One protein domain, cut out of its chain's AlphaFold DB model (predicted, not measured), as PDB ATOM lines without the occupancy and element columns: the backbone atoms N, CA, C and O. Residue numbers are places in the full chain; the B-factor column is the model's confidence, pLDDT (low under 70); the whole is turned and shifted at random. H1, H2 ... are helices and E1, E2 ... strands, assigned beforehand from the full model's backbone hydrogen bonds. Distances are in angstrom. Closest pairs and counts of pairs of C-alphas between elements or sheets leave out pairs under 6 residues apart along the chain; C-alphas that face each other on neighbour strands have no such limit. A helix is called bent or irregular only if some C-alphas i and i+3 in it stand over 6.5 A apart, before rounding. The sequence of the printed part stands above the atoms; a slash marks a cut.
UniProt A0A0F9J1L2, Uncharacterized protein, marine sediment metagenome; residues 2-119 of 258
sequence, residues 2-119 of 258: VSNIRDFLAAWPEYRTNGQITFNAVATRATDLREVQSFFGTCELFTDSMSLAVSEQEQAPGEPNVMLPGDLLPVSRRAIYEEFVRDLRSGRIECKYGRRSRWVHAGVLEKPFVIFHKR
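This is residues 2 to 119 of the 258 residues of an uncharacterized protein of marine sediment metagenome (UniProt A0A0F9J1L2). Two parallel strands side by side, E1 and E2, make a short ribbon; the first part of H5 packs on E2, H3 links the two strands and crosses the start of H5, and the long helix H4 crosses H3 and H5 on their far side from H1 and H2, meeting the ribbon hardly at all. H1 and H2 form a small separate corner near one end of the longest axis, while the loop of residues 60 to 66 sticks out at the other end, and residues 86 to 91, the last five residues of H4 and one beyond, also stand free. The printed part has 118 residues with five named helices and two named strands, in the order H1, H2, E1, H3, E2, H4, H5; the sheet order is E1, E2, and the class is mostly helix. It is only just compact, close to loose, with a radius of gyration of the C-alphas of 16.1 A and spans of 47 by 35 by 26 A.

H1, residues 2 to 11, and H2, residues 13 to 16, are close but not clearly touching; their closest C-alphas, of Leu 9 and Arg 16, are 6.7 A apart. E1, residues 22 to 27, and E2, residues 51 to 56, are parallel neighbours at 25 degrees, with N 23 and O 51 at 2.8 A and N 55 and O 25 at 2.8 A, within hydrogen-bond range. Between them in the chain comes H3, residues 33 to 42, making a strand-helix-strand unit, two parallel neighbour strands joined through a helix, with a right-handed crossover. H4, residues 72 to 90, touches H3 with its residues 72 to 80 alone, the same way at a steep tilt of 65 degrees; the closest C-alphas, of Leu 33 and Ser 76, are 5.5 A apart. H5, residues 100 to 117, touches H3 with residues 100 to 104 alone, opposite ways at a steep tilt of 61 degrees; the closest C-alphas, of Gly 41 and Ser 101, are 4.3 A apart. H4 and H5 touch, the closest C-alphas being those of Tyr 81 and Leu 109, 7.1 A apart, and run the same way at a steep tilt of 69 degrees, only just short of about perpendicular. The closest C-alphas of E2 and H5, of Ala 53 and Gly 107, are 5.0 A apart. H1 is apart from E1, H3, E2, H4 and H5. Every O i to N i+4 pair is within hydrogen-bond range in H1, H3 and H4, and 8 of 14 are in H5; H2 is too short for such a pair.

H1 begins at C-alpha 2, (153.447, 151.995, 166.052), and is 14.4 A long; H2 follows at residues 13 to 16. E1 measures 15.8 A, H3 14.0 A and E2 16.7 A. H4, the longest helix by residues, measures 26.8 A from C-alpha 72 at (158.897, 131.423, 176.048). H5 measures 22.4 A and ends at C-alpha 117, (156.712, 120.591, 148.133); it is irregular, with C-alphas 101 and 104 8.0 A apart, and has a kink of 70 degrees near residue 111.

The two C-alphas farthest apart, of Ala 11 and Pro 64, are 46.7 A apart. The printed part has no cut. The link from E2 to H4, residues 57 to 71, is long, and its C-alphas lie 15 to 28 A from the mean of the C-alphas. The mean pLDDT of the printed part is 84.3; residues 58 to 66, residue 69 and residues 94 to 98 are under 70.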
ATOM      1  N   VAL A   2     154.769 151.885 166.706       80.56
ATOM      2  CA  VAL A   2     153.447 151.995 166.052       80.56
ATOM      3  C   VAL A   2     153.138 153.397 165.497       80.56
ATOM      4  O   VAL A   2     152.579 153.498 164.410       80.56
ATOM      5  N   SER A   3     153.537 154.468 166.193       86.06
ATOM      6  CA  SER A   3     153.371 155.856 165.724       86.06
ATOM      7  C   SER A   3     154.028 156.089 164.362       86.06
ATOM      8  O   SER A   3     153.362 156.495 163.425       86.06
ATOM      9  N   ASN A   4     155.297 155.708 164.223       89.56
ATOM     10  CA  ASN A   4     156.069 155.953 163.005       89.56
ATOM     11  C   ASN A   4     155.492 155.194 161.803       89.56
ATOM     12  O   ASN A   4     155.461 155.725 160.700       89.56
ATOM     13  N   ILE A   5     155.016 153.960 162.017       89.88
ATOM     14  CA  ILE A   5     154.349 153.177 160.964       89.88
ATOM     15  C   ILE A   5     153.037 153.852 160.567       89.88
ATOM     16  O   ILE A   5     152.733 153.951 159.383       89.88
ATOM     17  N   ARG A   6     152.260 154.340 161.541       92.44
ATOM     18  CA  ARG A   6     151.011 155.056 161.269       92.44
ATOM     19  C   ARG A   6     151.261 156.318 160.446       92.44
ATOM     20  O   ARG A   6     150.560 156.517 159.461       92.44
ATOM     21  N   ASP A   7     152.263 157.109 160.816       94.31
ATOM     22  CA  ASP A   7     152.617 158.351 160.122       94.31
ATOM     23  C   ASP A   7     153.120 158.062 158.699       94.31
ATOM     24  O   ASP A   7     152.681 158.697 157.743       94.31
ATOM     25  N   PHE A   8     153.959 157.033 158.535       93.88
ATOM     26  CA  PHE A   8     154.405 156.558 157.225       93.88
ATOM     27  C   PHE A   8     153.221 156.131 156.345       93.88
ATOM     28  O   PHE A   8     153.064 156.617 155.231       93.88
ATOM     29  N   LEU A   9     152.329 155.276 156.850       93.50
ATOM     30  CA  LEU A   9     151.168 154.799 156.090       93.50
ATOM     31  C   LEU A   9     150.091 155.874 155.873       93.50
ATOM     32  O   LEU A   9     149.161 155.643 155.099       93.50
ATOM     33  N   ALA A  10     150.160 157.000 156.587       93.50
ATOM     34  CA  ALA A  10     149.327 158.173 156.340       93.50
ATOM     35  C   ALA A  10     149.906 159.039 155.211       93.50
ATOM     36  O   ALA A  10     149.147 159.530 154.379       93.50
ATOM     37  N   ALA A  11     151.232 159.192 155.164       96.75
ATOM     38  CA  ALA A  11     151.928 159.922 154.108       96.75
ATOM     39  C   ALA A  11     151.984 159.147 152.776       96.75
ATOM     40  O   ALA A  11     151.896 159.768 151.721       96.75
ATOM     41  N   TRP A  12     152.068 157.811 152.827       95.25
ATOM     42  CA  TRP A  12     152.132 156.931 151.651       95.25
ATOM     43  C   TRP A  12     151.133 155.758 151.744       95.25
ATOM     44  O   TRP A  12     151.514 154.618 152.046       95.25
ATOM     45  N   PRO A  13     149.827 156.008 151.526       93.75
ATOM     46  CA  PRO A  13     148.775 155.005 151.697       93.75
ATOM     47  C   PRO A  13     148.879 153.801 150.753       93.75
ATOM     48  O   PRO A  13     148.418 152.715 151.102       93.75
ATOM     49  N   GLU A  14     149.489 153.957 149.578       94.19
ATOM     50  CA  GLU A  14     149.659 152.907 148.567       94.19
ATOM     51  C   GLU A  14     150.445 151.693 149.088       94.19
ATOM     52  O   GLU A  14     150.182 150.553 148.691       94.19
ATOM     53  N   TYR A  15     151.347 151.908 150.050       92.00
ATOM     54  CA  TYR A  15     152.107 150.833 150.686       92.00
ATOM     55  C   TYR A  15     151.265 149.942 151.603       92.00
ATOM     56  O   TYR A  15     151.724 148.887 152.036       92.00
ATOM     57  N   ARG A  16     150.008 150.318 151.877       89.25
ATOM     58  CA  ARG A  16     149.061 149.449 152.585       89.25
ATOM     59  C   ARG A  16     148.616 148.251 151.759       89.25
ATOM     60  O   ARG A  16     148.083 147.321 152.356       89.25
ATOM     61  N   THR A  17     148.752 148.288 150.434       89.31
ATOM     62  CA  THR A  17     148.183 147.260 149.544       89.31
ATOM     63  C   THR A  17     149.127 146.783 148.447       89.31
ATOM     64  O   THR A  17     148.835 145.779 147.807       89.31
ATOM     65  N   ASN A  18     150.239 147.480 148.193       89.31
ATOM     66  CA  ASN A  18     151.139 147.174 147.074       89.31
ATOM     67  C   ASN A  18     152.093 145.987 147.317       89.31
ATOM     68  O   ASN A  18     152.860 145.639 146.424       89.31
ATOM     69  N   GLY A  19     152.074 145.396 148.514       86.12
ATOM     70  CA  GLY A  19     152.902 144.244 148.865       86.12
ATOM     71  C   GLY A  19     154.394 144.514 149.065       86.12
ATOM     72  O   GLY A  19     155.172 143.572 149.154       86.12
ATOM     73  N   GLN A  20     154.816 145.779 149.158       89.00
ATOM     74  CA  GLN A  20     156.238 146.143 149.254       89.00
ATOM     75  C   GLN A  20     156.765 146.270 150.691       89.00
ATOM     76  O   GLN A  20     157.957 146.506 150.885       89.00
ATOM     77  N   ILE A  21     155.904 146.141 151.704       90.44
ATOM     78  CA  ILE A  21     156.323 146.193 153.108       90.44
ATOM     79  C   ILE A  21     156.550 144.777 153.644       90.44
ATOM     80  O   ILE A  21     155.616 143.980 153.770       90.44
ATOM     81  N   THR A  22     157.788 144.520 154.062       89.62
ATOM     82  CA  THR A  22     158.170 143.364 154.878       89.62
ATOM     83  C   THR A  22     158.659 143.849 156.236       89.62
ATOM     84  O   THR A  22     159.561 144.683 156.322       89.62
ATOM     85  N   PHE A  23     158.091 143.311 157.309       90.50
ATOM     86  CA  PHE A  23     158.579 143.529 158.666       90.50
ATOM     87  C   PHE A  23     159.596 142.455 159.028       90.50
ATOM     88  O   PHE A  23     159.376 141.283 158.745       90.50
ATOM     89  N   ASN A  24     160.682 142.838 159.695       91.19
ATOM     90  CA  ASN A  24     161.577 141.884 160.336       91.19
ATOM     91  C   ASN A  24     161.392 141.958 161.855       91.19
ATOM     92  O   ASN A  24     161.653 143.002 162.455       91.19
ATOM     93  N   ALA A  25     160.946 140.865 162.467       91.06
ATOM     94  CA  ALA A  25     160.848 140.725 163.914       91.06
ATOM     95  C   ALA A  25     162.013 139.875 164.431       91.06
ATOM     96  O   ALA A  25     162.261 138.776 163.936       91.06
ATOM     97  N   VAL A  26     162.729 140.378 165.437       90.94
ATOM     98  CA  VAL A  26     163.806 139.636 166.102       90.94
ATOM     99  C   VAL A  26     163.242 138.996 167.368       90.94
ATOM    100  O   VAL A  26     162.859 139.701 168.300       90.94
ATOM    101  N   ALA A  27     163.166 137.668 167.389       91.38
ATOM    102  CA  ALA A  27     162.737 136.882 168.533       91.38
ATOM    103  C   ALA A  27     163.927 136.588 169.455       91.38
ATOM    104  O   ALA A  27     164.978 136.123 169.014       91.38
ATOM    105  N   THR A  28     163.746 136.830 170.746       89.69
ATOM    106  CA  THR A  28     164.685 136.452 171.806       89.69
ATOM    107  C   THR A  28     164.128 135.256 172.573       89.69
ATOM    108  O   THR A  28     162.982 134.853 172.379       89.69
ATOM    109  N   ARG A  29     164.906 134.688 173.498       87.62
ATOM    110  CA  ARG A  29     164.452 133.558 174.329       87.62
ATOM    111  C   ARG A  29     163.162 133.853 175.109       87.62
ATOM    112  O   ARG A  29     162.354 132.950 175.314       87.62
ATOM    113  N   ALA A  30     162.949 135.116 175.478       89.69
ATOM    114  CA  ALA A  30     161.765 135.587 176.193       89.69
ATOM    115  C   ALA A  30     160.557 135.871 175.278       89.69
ATOM    116  O   ALA A  30     159.498 136.244 175.768       89.69
ATOM    117  N   THR A  31     160.687 135.739 173.956       92.12
ATOM    118  CA  THR A  31     159.594 136.014 173.016       92.12
ATOM    119  C   THR A  31     158.558 134.889 173.018       92.12
ATOM    120  O   THR A  31     158.895 133.746 172.726       92.12
ATOM    121  N   ASP A  32     157.283 135.209 173.256       93.44
ATOM    122  CA  ASP A  32     156.167 134.301 172.959       93.44
ATOM    123  C   ASP A  32     155.666 134.541 171.530       93.44
ATOM    124  O   ASP A  32     155.066 135.570 171.212       93.44
ATOM    125  N   LEU A  33     155.890 133.574 170.641       93.19
ATOM    126  CA  LEU A  33     155.477 133.673 169.243       93.19
ATOM    127  C   LEU A  33     153.953 133.788 169.061       93.19
ATOM    128  O   LEU A  33     153.503 134.298 168.034       93.19
ATOM    129  N   ARG A  34     153.144 133.360 170.038       92.19
ATOM    130  CA  ARG A  34     151.678 133.497 169.985       92.19
ATOM    131  C   ARG A  34     151.259 134.935 170.242       92.19
ATOM    132  O   ARG A  34     150.342 135.428 169.590       92.19
ATOM    133  N   GLU A  35     151.957 135.629 171.138       93.19
ATOM    134  CA  GLU A  35     151.760 137.063 171.352       93.19
ATOM    135  C   GLU A  35     152.183 137.856 170.116       93.19
ATOM    136  O   GLU A  35     151.450 138.742 169.677       93.19
ATOM    137  N   VAL A  36     153.305 137.479 169.491       92.88
ATOM    138  CA  VAL A  36     153.745 138.065 168.215       92.88
ATOM    139  C   VAL A  36     152.677 137.865 167.134       92.88
ATOM    140  O   VAL A  36     152.287 138.821 166.461       92.88
ATOM    141  N   GLN A  37     152.140 136.649 166.994       91.62
ATOM    142  CA  GLN A  37     151.074 136.354 166.036       91.62
ATOM    143  C   GLN A  37     149.795 137.145 166.341       91.62
ATOM    144  O   GLN A  37     149.163 137.660 165.417       91.62
ATOM    145  N   SER A  38     149.422 137.274 167.616       91.69
ATOM    146  CA  SER A  38     148.273 138.074 168.050       91.69
ATOM    147  C   SER A  38     148.456 139.548 167.689       91.69
ATOM    148  O   SER A  38     147.568 140.151 167.086       91.69
ATOM    149  N   PHE A  39     149.633 140.117 167.958       92.25
ATOM    150  CA  PHE A  39     149.957 141.503 167.632       92.25
ATOM    151  C   PHE A  39     149.817 141.795 166.131       92.25
ATOM    152  O   PHE A  39     149.078 142.706 165.748       92.25
ATOM    153  N   PHE A  40     150.456 140.993 165.273       90.94
ATOM    154  CA  PHE A  40     150.363 141.173 163.820       90.94
ATOM    155  C   PHE A  40     148.971 140.843 163.264       90.94
ATOM    156  O   PHE A  40     148.511 141.481 162.319       90.94
ATOM    157  N   GLY A  41     148.272 139.879 163.868       88.81
ATOM    158  CA  GLY A  41     146.945 139.445 163.435       88.81
ATOM    159  C   GLY A  41     145.818 140.426 163.769       88.81
ATOM    160  O   GLY A  41     144.825 140.489 163.040       88.81
ATOM    161  N   THR A  42     145.957 141.186 164.860       89.56
ATOM    162  CA  THR A  42     144.887 142.044 165.402       89.56
ATOM    163  C   THR A  42     145.110 143.533 165.162       89.56
ATOM    164  O   THR A  42     144.134 144.273 165.031       89.56
ATOM    165  N   CYS A  43     146.357 143.998 165.055       89.75
ATOM    166  CA  CYS A  43     146.636 145.417 164.865       89.75
ATOM    167  C   CYS A  43     146.213 145.891 163.460       89.75
ATOM    168  O   CYS A  43     146.627 145.345 162.440       89.75
ATOM    169  N   GLU A  44     145.399 146.947 163.396       89.12
ATOM    170  CA  GLU A  44     144.854 147.538 162.158       89.12
ATOM    171  C   GLU A  44     145.907 148.098 161.187       89.12
ATOM    172  O   GLU A  44     145.611 148.356 160.022       89.12
ATOM    173  N   LEU A  45     147.136 148.304 161.662       89.25
ATOM    174  CA  LEU A  45     148.227 148.832 160.844       89.25
ATOM    175  C   LEU A  45     148.711 147.827 159.798       89.25
ATOM    176  O   LEU A  45     149.230 148.235 158.763       89.25
ATOM    177  N   PHE A  46     148.551 146.533 160.074       90.19
ATOM    178  CA  PHE A  46     149.045 145.452 159.232       90.19
ATOM    179  C   PHE A  46     147.935 144.938 158.321       90.19
ATOM    180  O   PHE A  46     146.832 144.641 158.783       90.19
ATOM    181  N   THR A  47     148.223 144.804 157.030       88.88
ATOM    182  CA  THR A  47     147.275 144.306 156.022       88.88
ATOM    183  C   THR A  47     147.767 142.993 155.431       88.88
ATOM    184  O   THR A  47     148.966 142.747 155.426       88.88
ATOM    185  N   ASP A  48     146.874 142.189 154.852       87.50
ATOM    186  CA  ASP A  48     147.224 140.902 154.221       87.50
ATOM    187  C   ASP A  48     148.147 141.031 152.989       87.50
ATOM    188  O   ASP A  48     148.602 140.028 152.450       87.50
ATOM    189  N   SER A  49     148.422 142.255 152.519       86.56
ATOM    190  CA  SER A  49     149.406 142.485 151.451       86.56
ATOM    191  C   SER A  49     150.847 142.515 151.961       86.56
ATOM    192  O   SER A  49     151.774 142.302 151.191       86.56
ATOM    193  N   MET A  50     151.054 142.804 153.244       89.50
ATOM    194  CA  MET A  50     152.385 142.911 153.838       89.50
ATOM    195  C   MET A  50     152.910 141.525 154.238       89.50
ATOM    196  O   MET A  50     152.184 140.531 154.218       89.50
ATOM    197  N   SER A  51     154.182 141.449 154.626       87.12
ATOM    198  CA  SER A  51     154.806 140.189 155.047       87.12
ATOM    199  C   SER A  51     155.652 140.338 156.311       87.12
ATOM    200  O   SER A  51     156.044 141.443 156.694       87.12
ATOM    201  N   LEU A  52     155.936 139.211 156.965       89.25
ATOM    202  CA  LEU A  52     156.742 139.133 158.179       89.25
ATOM    203  C   LEU A  52     157.871 138.119 157.997       89.25
ATOM    204  O   LEU A  52     157.624 136.944 157.735       89.25
ATOM    205  N   ALA A  53     159.099 138.567 158.214       88.69
ATOM    206  CA  ALA A  53     160.235 137.717 158.506       88.69
ATOM    207  C   ALA A  53     160.438 137.670 160.025       88.69
ATOM    208  O   ALA A  53     160.356 138.695 160.706       88.69
ATOM    209  N   VAL A  54     160.712 136.481 160.555       89.06
ATOM    210  CA  VAL A  54     161.075 136.303 161.961       89.06
ATOM    211  C   VAL A  54     162.494 135.761 162.010       89.06
ATOM    212  O   VAL A  54     162.767 134.653 161.555       89.06
ATOM    213  N   SER A  55     163.402 136.562 162.551       87.44
ATOM    214  CA  SER A  55     164.779 136.163 162.844       87.44
ATOM    215  C   SER A  55     164.923 135.857 164.327       87.44
ATOM    216  O   SER A  55     164.254 136.471 165.151       87.44
ATOM    217  N   GLU A  56     165.790 134.921 164.684       86.94
ATOM    218  CA  GLU A  56     166.103 134.628 166.082       86.94
ATOM    219  C   GLU A  56     167.416 135.298 166.464       86.94
ATOM    220  O   GLU A  56     168.359 135.338 165.672       86.94
ATOM    221  N   GLN A  57     167.475 135.831 167.681       81.19
ATOM    222  CA  GLN A  57     168.729 136.288 168.252       81.19
ATOM    223  C   GLN A  57     169.658 135.086 168.419       81.19
ATOM    224  O   GLN A  57     169.331 134.127 169.120       81.19
ATOM    225  N   GLU A  58     170.826 135.153 167.792       68.06
ATOM    226  CA  GLU A  58     171.833 134.122 167.975       68.06
ATOM    227  C   GLU A  58     172.435 134.171 169.372       68.06
ATOM    228  O   GLU A  58     172.766 135.238 169.891       68.06
ATOM    229  N   GLN A  59     172.581 132.987 169.964       64.44
ATOM    230  CA  GLN A  59     173.357 132.806 171.181       64.44
ATOM    231  C   GLN A  59     174.843 132.962 170.868       64.44
ATOM    232  O   GLN A  59     175.321 132.493 169.831       64.44
ATOM    233  N   ALA A  60     175.569 133.603 171.781       57.75
ATOM    234  CA  ALA A  60     177.012 133.710 171.661       57.75
ATOM    235  C   ALA A  60     177.657 132.308 171.731       57.75
ATOM    236  O   ALA A  60     177.190 131.450 172.492       57.75
ATOM    237  N   PRO A  61     178.733 132.051 170.963       54.88
ATOM    238  CA  PRO A  61     179.504 130.818 171.087       54.88
ATOM    239  C   PRO A  61     179.927 130.580 172.544       54.88
ATOM    240  O   PRO A  61     180.439 131.487 173.197       54.88
ATOM    241  N   GLY A  62     179.696 129.370 173.061       55.16
ATOM    242  CA  GLY A  62     180.058 128.987 174.432       55.16
ATOM    243  C   GLY A  62     178.965 129.190 175.488       55.16
ATOM    244  O   GLY A  62     179.118 128.698 176.606       55.16
ATOM    245  N   GLU A  63     177.837 129.829 175.157       58.34
ATOM    246  CA  GLU A  63     176.691 129.853 176.067       58.34
ATOM    247  C   GLU A  63     175.999 128.478 176.113       58.34
ATOM    248  O   GLU A  63     175.701 127.885 175.070       58.34
ATOM    249  N   PRO A  64     175.721 127.931 177.310       58.03
ATOM    250  CA  PRO A  64     175.019 126.666 177.423       58.03
ATOM    251  C   PRO A  64     173.596 126.802 176.865       58.03
ATOM    252  O   PRO A  64     172.798 127.623 177.325       58.03
ATOM    253  N   ASN A  65     173.250 125.933 175.912       60.62
ATOM    254  CA  ASN A  65     171.895 125.809 175.374       60.62
ATOM    255  C   ASN A  65     170.990 125.048 176.364       60.62
ATOM    256  O   ASN A  65     170.518 123.941 176.108       60.62
ATOM    257  N   VAL A  66     170.838 125.615 177.560       66.06
ATOM    258  CA  VAL A  66     170.015 125.086 178.650       66.06
ATOM    259  C   VAL A  66     168.733 125.881 178.679       66.06
ATOM    260  O   VAL A  66     168.798 127.095 178.833       66.06
ATOM    261  N   MET A  67     167.586 125.214 178.560       70.38
ATOM    262  CA  MET A  67     166.287 125.873 178.678       70.38
ATOM    263  C   MET A  67     166.130 126.473 180.083       70.38
ATOM    264  O   MET A  67     166.201 125.748 181.077       70.38
ATOM    265  N   LEU A  68     165.938 127.786 180.168       70.88
ATOM    266  CA  LEU A  68     165.808 128.525 181.421       70.88
ATOM    267  C   LEU A  68     164.328 128.767 181.760       70.88
ATOM    268  O   LEU A  68     163.496 128.896 180.858       70.88
ATOM    269  N   PRO A  69     163.972 128.881 183.054       69.44
ATOM    270  CA  PRO A  69     162.674 129.416 183.452       69.44
ATOM    271  C   PRO A  69     162.473 130.808 182.831       69.44
ATOM    272  O   PRO A  69     163.261 131.714 183.087       69.44
ATOM    273  N   GLY A  70     161.444 130.968 181.995       75.38
ATOM    274  CA  GLY A  70     161.209 132.193 181.214       75.38
ATOM    275  C   GLY A  70     161.549 132.088 179.722       75.38
ATOM    276  O   GLY A  70     161.297 133.036 178.982       75.38
ATOM    277  N   ASP A  71     162.052 130.942 179.253       84.31
ATOM    278  CA  ASP A  71     162.189 130.658 177.822       84.31
ATOM    279  C   ASP A  71     160.822 130.411 177.173       84.31
ATOM    280  O   ASP A  71     160.341 129.279 177.057       84.31
ATOM    281  N   LEU A  72     160.186 131.487 176.728       89.31
ATOM    282  CA  LEU A  72     158.897 131.423 176.048       89.31
ATOM    283  C   LEU A  72     159.041 131.008 174.582       89.31
ATOM    284  O   LEU A  72     158.126 130.392 174.032       89.31
ATOM    285  N   LEU A  73     160.184 131.274 173.944       90.38
ATOM    286  CA  LEU A  73     160.361 131.036 172.509       90.38
ATOM    287  C   LEU A  73     160.316 129.546 172.126       90.38
ATOM    288  O   LEU A  73     159.519 129.196 171.252       90.38
ATOM    289  N   PRO A  74     161.074 128.629 172.764       89.19
ATOM    290  CA  PRO A  74     161.009 127.206 172.425       89.19
ATOM    291  C   PRO A  74     159.634 126.592 172.720       89.19
ATOM    292  O   PRO A  74     159.166 125.725 171.980       89.19
ATOM    293  N   VAL A  75     158.979 127.054 173.792       90.75
ATOM    294  CA  VAL A  75     157.657 126.578 174.220       90.75
ATOM    295  C   VAL A  75     156.575 127.037 173.243       90.75
ATOM    296  O   VAL A  75     155.826 126.213 172.717       90.75
ATOM    297  N   SER A  76     156.517 128.337 172.951       92.88
ATOM    298  CA  SER A  76     155.546 128.912 172.014       92.88
ATOM    299  C   SER A  76     155.752 128.403 170.587       92.88
ATOM    300  O   SER A  76     154.774 128.091 169.913       92.88
ATOM    301  N   ARG A  77     157.003 128.215 170.147       91.94
ATOM    302  CA  ARG A  77     157.323 127.595 168.851       91.94
ATOM    303  C   ARG A  77     156.744 126.197 168.728       91.94
ATOM    304  O   ARG A  77     156.150 125.887 167.702       91.94
ATOM    305  N   ARG A  78     156.904 125.365 169.761       91.81
ATOM    306  CA  ARG A  78     156.346 124.009 169.767       91.81
ATOM    307  C   ARG A  78     154.824 124.036 169.671       91.81
ATOM    308  O   ARG A  78     154.269 123.334 168.839       91.81
ATOM    309  N   ALA A  79     154.172 124.889 170.459       92.06
ATOM    310  CA  ALA A  79     152.717 125.013 170.440       92.06
ATOM    311  C   ALA A  79     152.181 125.443 169.061       92.06
ATOM    312  O   ALA A  79     151.252 124.829 168.543       92.06
ATOM    313  N   ILE A  80     152.795 126.456 168.438       91.19
ATOM    314  CA  ILE A  80     152.415 126.920 167.092       91.19
ATOM    315  C   ILE A  80     152.700 125.837 166.044       91.19
ATOM    316  O   ILE A  80     151.922 125.668 165.111       91.19
ATOM    317  N   TYR A  81     153.784 125.074 166.198       91.94
ATOM    318  CA  TYR A  81     154.090 123.959 165.305       91.94
ATOM    319  C   TYR A  81     153.037 122.849 165.364       91.94
ATOM    320  O   TYR A  81     152.552 122.393 164.333       91.94
ATOM    321  N   GLU A  82     152.645 122.439 166.567       92.69
ATOM    322  CA  GLU A  82     151.607 121.424 166.768       92.69
ATOM    323  C   GLU A  82     150.255 121.886 166.204       92.69
ATOM    324  O   GLU A  82     149.553 121.114 165.547       92.69
ATOM    325  N   GLU A  83     149.907 123.161 166.404       89.69
ATOM    326  CA  GLU A  83     148.731 123.778 165.794       89.69
ATOM    327  C   GLU A  83     148.809 123.763 164.263       89.69
ATOM    328  O   GLU A  83     147.864 123.311 163.612       89.69
ATOM    329  N   PHE A  84     149.945 124.177 163.698       89.88
ATOM    330  CA  PHE A  84     150.203 124.186 162.260       89.88
ATOM    331  C   PHE A  84     150.000 122.806 161.628       89.88
ATOM    332  O   PHE A  84     149.248 122.666 160.664       89.88
ATOM    333  N   VAL A  85     150.634 121.779 162.195       92.19
ATOM    334  CA  VAL A  85     150.564 120.398 161.700       92.19
ATOM    335  C   VAL A  85     149.147 119.837 161.819       92.19
ATOM    336  O   VAL A  85     148.647 119.188 160.898       92.19
ATOM    337  N   ARG A  86     148.453 120.113 162.926       91.88
ATOM    338  CA  ARG A  86     147.049 119.723 163.107       91.88
ATOM    339  C   ARG A  86     146.144 120.385 162.066       91.88
ATOM    340  O   ARG A  86     145.214 119.750 161.564       91.88
ATOM    341  N   ASP A  87     146.380 121.650 161.743       89.62
ATOM    342  CA  ASP A  87     145.608 122.366 160.727       89.62
ATOM    343  C   ASP A  87     145.869 121.821 159.319       89.62
ATOM    344  O   ASP A  87     144.915 121.657 158.556       89.62
ATOM    345  N   LEU A  88     147.125 121.476 159.001       90.44
ATOM    346  CA  LEU A  88     147.494 120.796 157.755       90.44
ATOM    347  C   LEU A  88     146.743 119.466 157.607       90.44
ATOM    348  O   LEU A  88     146.075 119.248 156.597       90.44
ATOM    349  N   ARG A  89     146.788 118.606 158.633       93.44
ATOM    350  CA  ARG A  89     146.104 117.299 158.640       93.44
ATOM    351  C   ARG A  89     144.586 117.422 158.513       93.44
ATOM    352  O   ARG A  89     143.960 116.687 157.766       93.44
ATOM    353  N   SER A  90     143.988 118.378 159.225       90.94
ATOM    354  CA  SER A  90     142.529 118.576 159.227       90.94
ATOM    355  C   SER A  90     141.987 119.322 158.004       90.94
ATOM    356  O   SER A  90     140.772 119.454 157.878       90.94
ATOM    357  N   GLY A  91     142.853 119.849 157.132       85.00
ATOM    358  CA  GLY A  91     142.438 120.662 155.986       85.00
ATOM    359  C   GLY A  91     141.882 122.038 156.367       85.00
ATOM    360  O   GLY A  91     141.304 122.716 155.527       85.00
ATOM    361  N   ARG A  92     142.074 122.484 157.618       82.50
ATOM    362  CA  ARG A  92     141.623 123.809 158.088       82.50
ATOM    363  C   ARG A  92     142.459 124.959 157.534       82.50
ATOM    364  O   ARG A  92     142.059 126.119 157.641       82.50
ATOM    365  N   ILE A  93     143.601 124.654 156.919       74.94
ATOM    366  CA  ILE A  93     144.353 125.619 156.116       74.94
ATOM    367  C   ILE A  93     143.658 125.764 154.757       74.94
ATOM    368  O   ILE A  93     144.113 125.257 153.741       74.94
ATOM    369  N   GLU A  94     142.517 126.452 154.755       56.94
ATOM    370  CA  GLU A  94     141.766 126.757 153.531       56.94
ATOM    371  C   GLU A  94     142.281 128.019 152.826       56.94
ATOM    372  O   GLU A  94     141.891 128.311 151.696       56.94
ATOM    373  N   CYS A  95     143.110 128.831 153.496       53.41
ATOM    374  CA  CYS A  95     143.365 130.186 153.036       53.41
ATOM    375  C   CYS A  95     144.730 130.405 152.387       53.41
ATOM    376  O   CYS A  95     145.761 129.983 152.902       53.41
ATOM    377  N   LYS A  96     144.676 131.170 151.290       52.25
ATOM    378  CA  LYS A  96     145.783 131.815 150.592       52.25
ATOM    379  C   LYS A  96     146.836 132.338 151.572       52.25
ATOM    380  O   LYS A  96     146.521 132.985 152.573       52.25
ATOM    381  N   TYR A  97     148.084 132.088 151.216       49.88
ATOM    382  CA  TYR A  97     149.253 132.742 151.780       49.88
ATOM    383  C   TYR A  97     149.070 134.263 151.885       49.88
ATOM    384  O   TYR A  97     148.428 134.876 151.032       49.88
ATOM    385  N   GLY A  98     149.620 134.861 152.946       57.69
ATOM    386  CA  GLY A  98     149.587 136.311 153.175       57.69
ATOM    387  C   GLY A  98     148.602 136.793 154.244       57.69
ATOM    388  O   GLY A  98     148.748 137.922 154.705       57.69
ATOM    389  N   ARG A  99     147.666 135.958 154.740       74.19
ATOM    390  CA  ARG A  99     146.819 136.378 155.874       74.19
ATOM    391  C   ARG A  99     147.671 136.716 157.092       74.19
ATOM    392  O   ARG A  99     148.383 135.858 157.623       74.19
ATOM    393  N   ARG A 100     147.493 137.927 157.618       79.88
ATOM    394  CA  ARG A 100     148.210 138.410 158.808       79.88
ATOM    395  C   ARG A 100     148.032 137.525 160.039       79.88
ATOM    396  O   ARG A 100     148.930 137.431 160.870       79.88
ATOM    397  N   SER A 101     146.919 136.791 160.121       76.62
ATOM    398  CA  SER A 101     146.642 135.815 161.183       76.62
ATOM    399  C   SER A 101     147.543 134.573 161.168       76.62
ATOM    400  O   SER A 101     147.506 133.806 162.127       76.62
ATOM    401  N   ARG A 102     148.351 134.364 160.118       79.81
ATOM    402  CA  ARG A 102     149.303 133.244 160.010       79.81
ATOM    403  C   ARG A 102     150.734 133.677 159.689       79.81
ATOM    404  O   ARG A 102     151.578 132.829 159.433       79.81
ATOM    405  N   TRP A 103     151.048 134.969 159.740       86.44
ATOM    406  CA  TRP A 103     152.391 135.477 159.437       86.44
ATOM    407  C   TRP A 103     153.520 134.852 160.250       86.44
ATOM    408  O   TRP A 103     154.602 134.653 159.713       86.44
ATOM    409  N   VAL A 104     153.293 134.516 161.521       87.94
ATOM    410  CA  VAL A 104     154.316 133.834 162.322       87.94
ATOM    411  C   VAL A 104     154.491 132.391 161.855       87.94
ATOM    412  O   VAL A 104     155.615 131.911 161.780       87.94
ATOM    413  N   HIS A 105     153.413 131.712 161.459       85.25
ATOM    414  CA  HIS A 105     153.501 130.377 160.866       85.25
ATOM    415  C   HIS A 105     154.297 130.422 159.555       85.25
ATOM    416  O   HIS A 105     155.251 129.664 159.389       85.25
ATOM    417  N   ALA A 106     153.976 131.374 158.677       81.38
ATOM    418  CA  ALA A 106     154.680 131.580 157.415       81.38
ATOM    419  C   ALA A 106     156.156 131.951 157.616       81.38
ATOM    420  O   ALA A 106     157.042 131.345 157.014       81.38
ATOM    421  N   GLY A 107     156.432 132.901 158.510       81.56
ATOM    422  CA  GLY A 107     157.777 133.403 158.775       81.56
ATOM    423  C   GLY A 107     158.685 132.423 159.521       81.56
ATOM    424  O   GLY A 107     159.901 132.562 159.436       81.56
ATOM    425  N   VAL A 108     158.123 131.440 160.238       85.38
ATOM    426  CA  VAL A 108     158.889 130.540 161.120       85.38
ATOM    427  C   VAL A 108     158.851 129.075 160.668       85.38
ATOM    428  O   VAL A 108     159.847 128.371 160.834       85.38
ATOM    429  N   LEU A 109     157.732 128.589 160.118       86.94
ATOM    430  CA  LEU A 109     157.460 127.151 159.959       86.94
ATOM    431  C   LEU A 109     157.312 126.685 158.510       86.94
ATOM    432  O   LEU A 109     157.631 125.537 158.223       86.94
ATOM    433  N   GLU A 110     156.820 127.525 157.600       85.31
ATOM    434  CA  GLU A 110     156.444 127.072 156.251       85.31
ATOM    435  C   GLU A 110     157.655 126.793 155.350       85.31
ATOM    436  O   GLU A 110     157.622 125.854 154.554       85.31
ATOM    437  N   LYS A 111     158.750 127.558 155.493       82.75
ATOM    438  CA  LYS A 111     159.908 127.507 154.578       82.75
ATOM    439  C   LYS A 111     160.432 126.084 154.309       82.75
ATOM    440  O   LYS A 111     160.612 125.744 153.139       82.75
ATOM    441  N   PRO A 112     160.655 125.225 155.322       84.62
ATOM    442  CA  PRO A 112     161.129 123.866 155.083       84.62
ATOM    443  C   PRO A 112     160.140 122.998 154.280       84.62
ATOM    444  O   PRO A 112     160.565 122.238 153.410       84.62
ATOM    445  N   PHE A 113     158.831 123.148 154.509       88.19
ATOM    446  CA  PHE A 113     157.795 122.427 153.762       88.19
ATOM    447  C   PHE A 113     157.669 122.924 152.321       88.19
ATOM    448  O   PHE A 113     157.559 122.108 151.409       88.19
ATOM    449  N   VAL A 114     157.774 124.238 152.090       85.56
ATOM    450  CA  VAL A 114     157.767 124.824 150.739       85.56
ATOM    451  C   VAL A 114     158.911 124.259 149.896       85.56
ATOM    452  O   VAL A 114     158.696 123.874 148.746       85.56
ATOM    453  N   ILE A 115     160.115 124.156 150.470       81.69
ATOM    454  CA  ILE A 115     161.287 123.595 149.784       81.69
ATOM    455  C   ILE A 115     161.025 122.148 149.343       81.69
ATOM    456  O   ILE A 115     161.379 121.779 148.224       81.69
ATOM    457  N   PHE A 116     160.398 121.325 150.190       85.12
ATOM    458  CA  PHE A 116     160.068 119.940 149.849       85.12
ATOM    459  C   PHE A 116     158.916 119.822 148.861       85.12
ATOM    460  O   PHE A 116     159.011 119.043 147.918       85.12
ATOM    461  N   HIS A 117     157.861 120.610 149.030       85.19
ATOM    462  CA  HIS A 117     156.712 120.591 148.133       85.19
ATOM    463  C   HIS A 117     157.096 121.028 146.715       85.19
ATOM    464  O   HIS A 117     156.654 120.451 145.724       85.19
ATOM    465  N   LYS A 118     158.009 122.000 146.608       78.25
ATOM    466  CA  LYS A 118     158.544 122.478 145.328       78.25
ATOM    467  C   LYS A 118     159.758 121.689 144.832       78.25
ATOM    468  O   LYS A 118     160.323 122.023 143.782       78.25
ATOM    469  N   ARG A 119     160.158 120.627 145.544       71.25
ATOM    470  CA  ARG A 119     161.272 119.742 145.178       71.25
ATOM    471  C   ARG A 119     160.903 118.956 143.918       71.25
ATOM    472  O   ARG A 119     160.261 117.917 143.977       71.25
TER     473      ARG A 119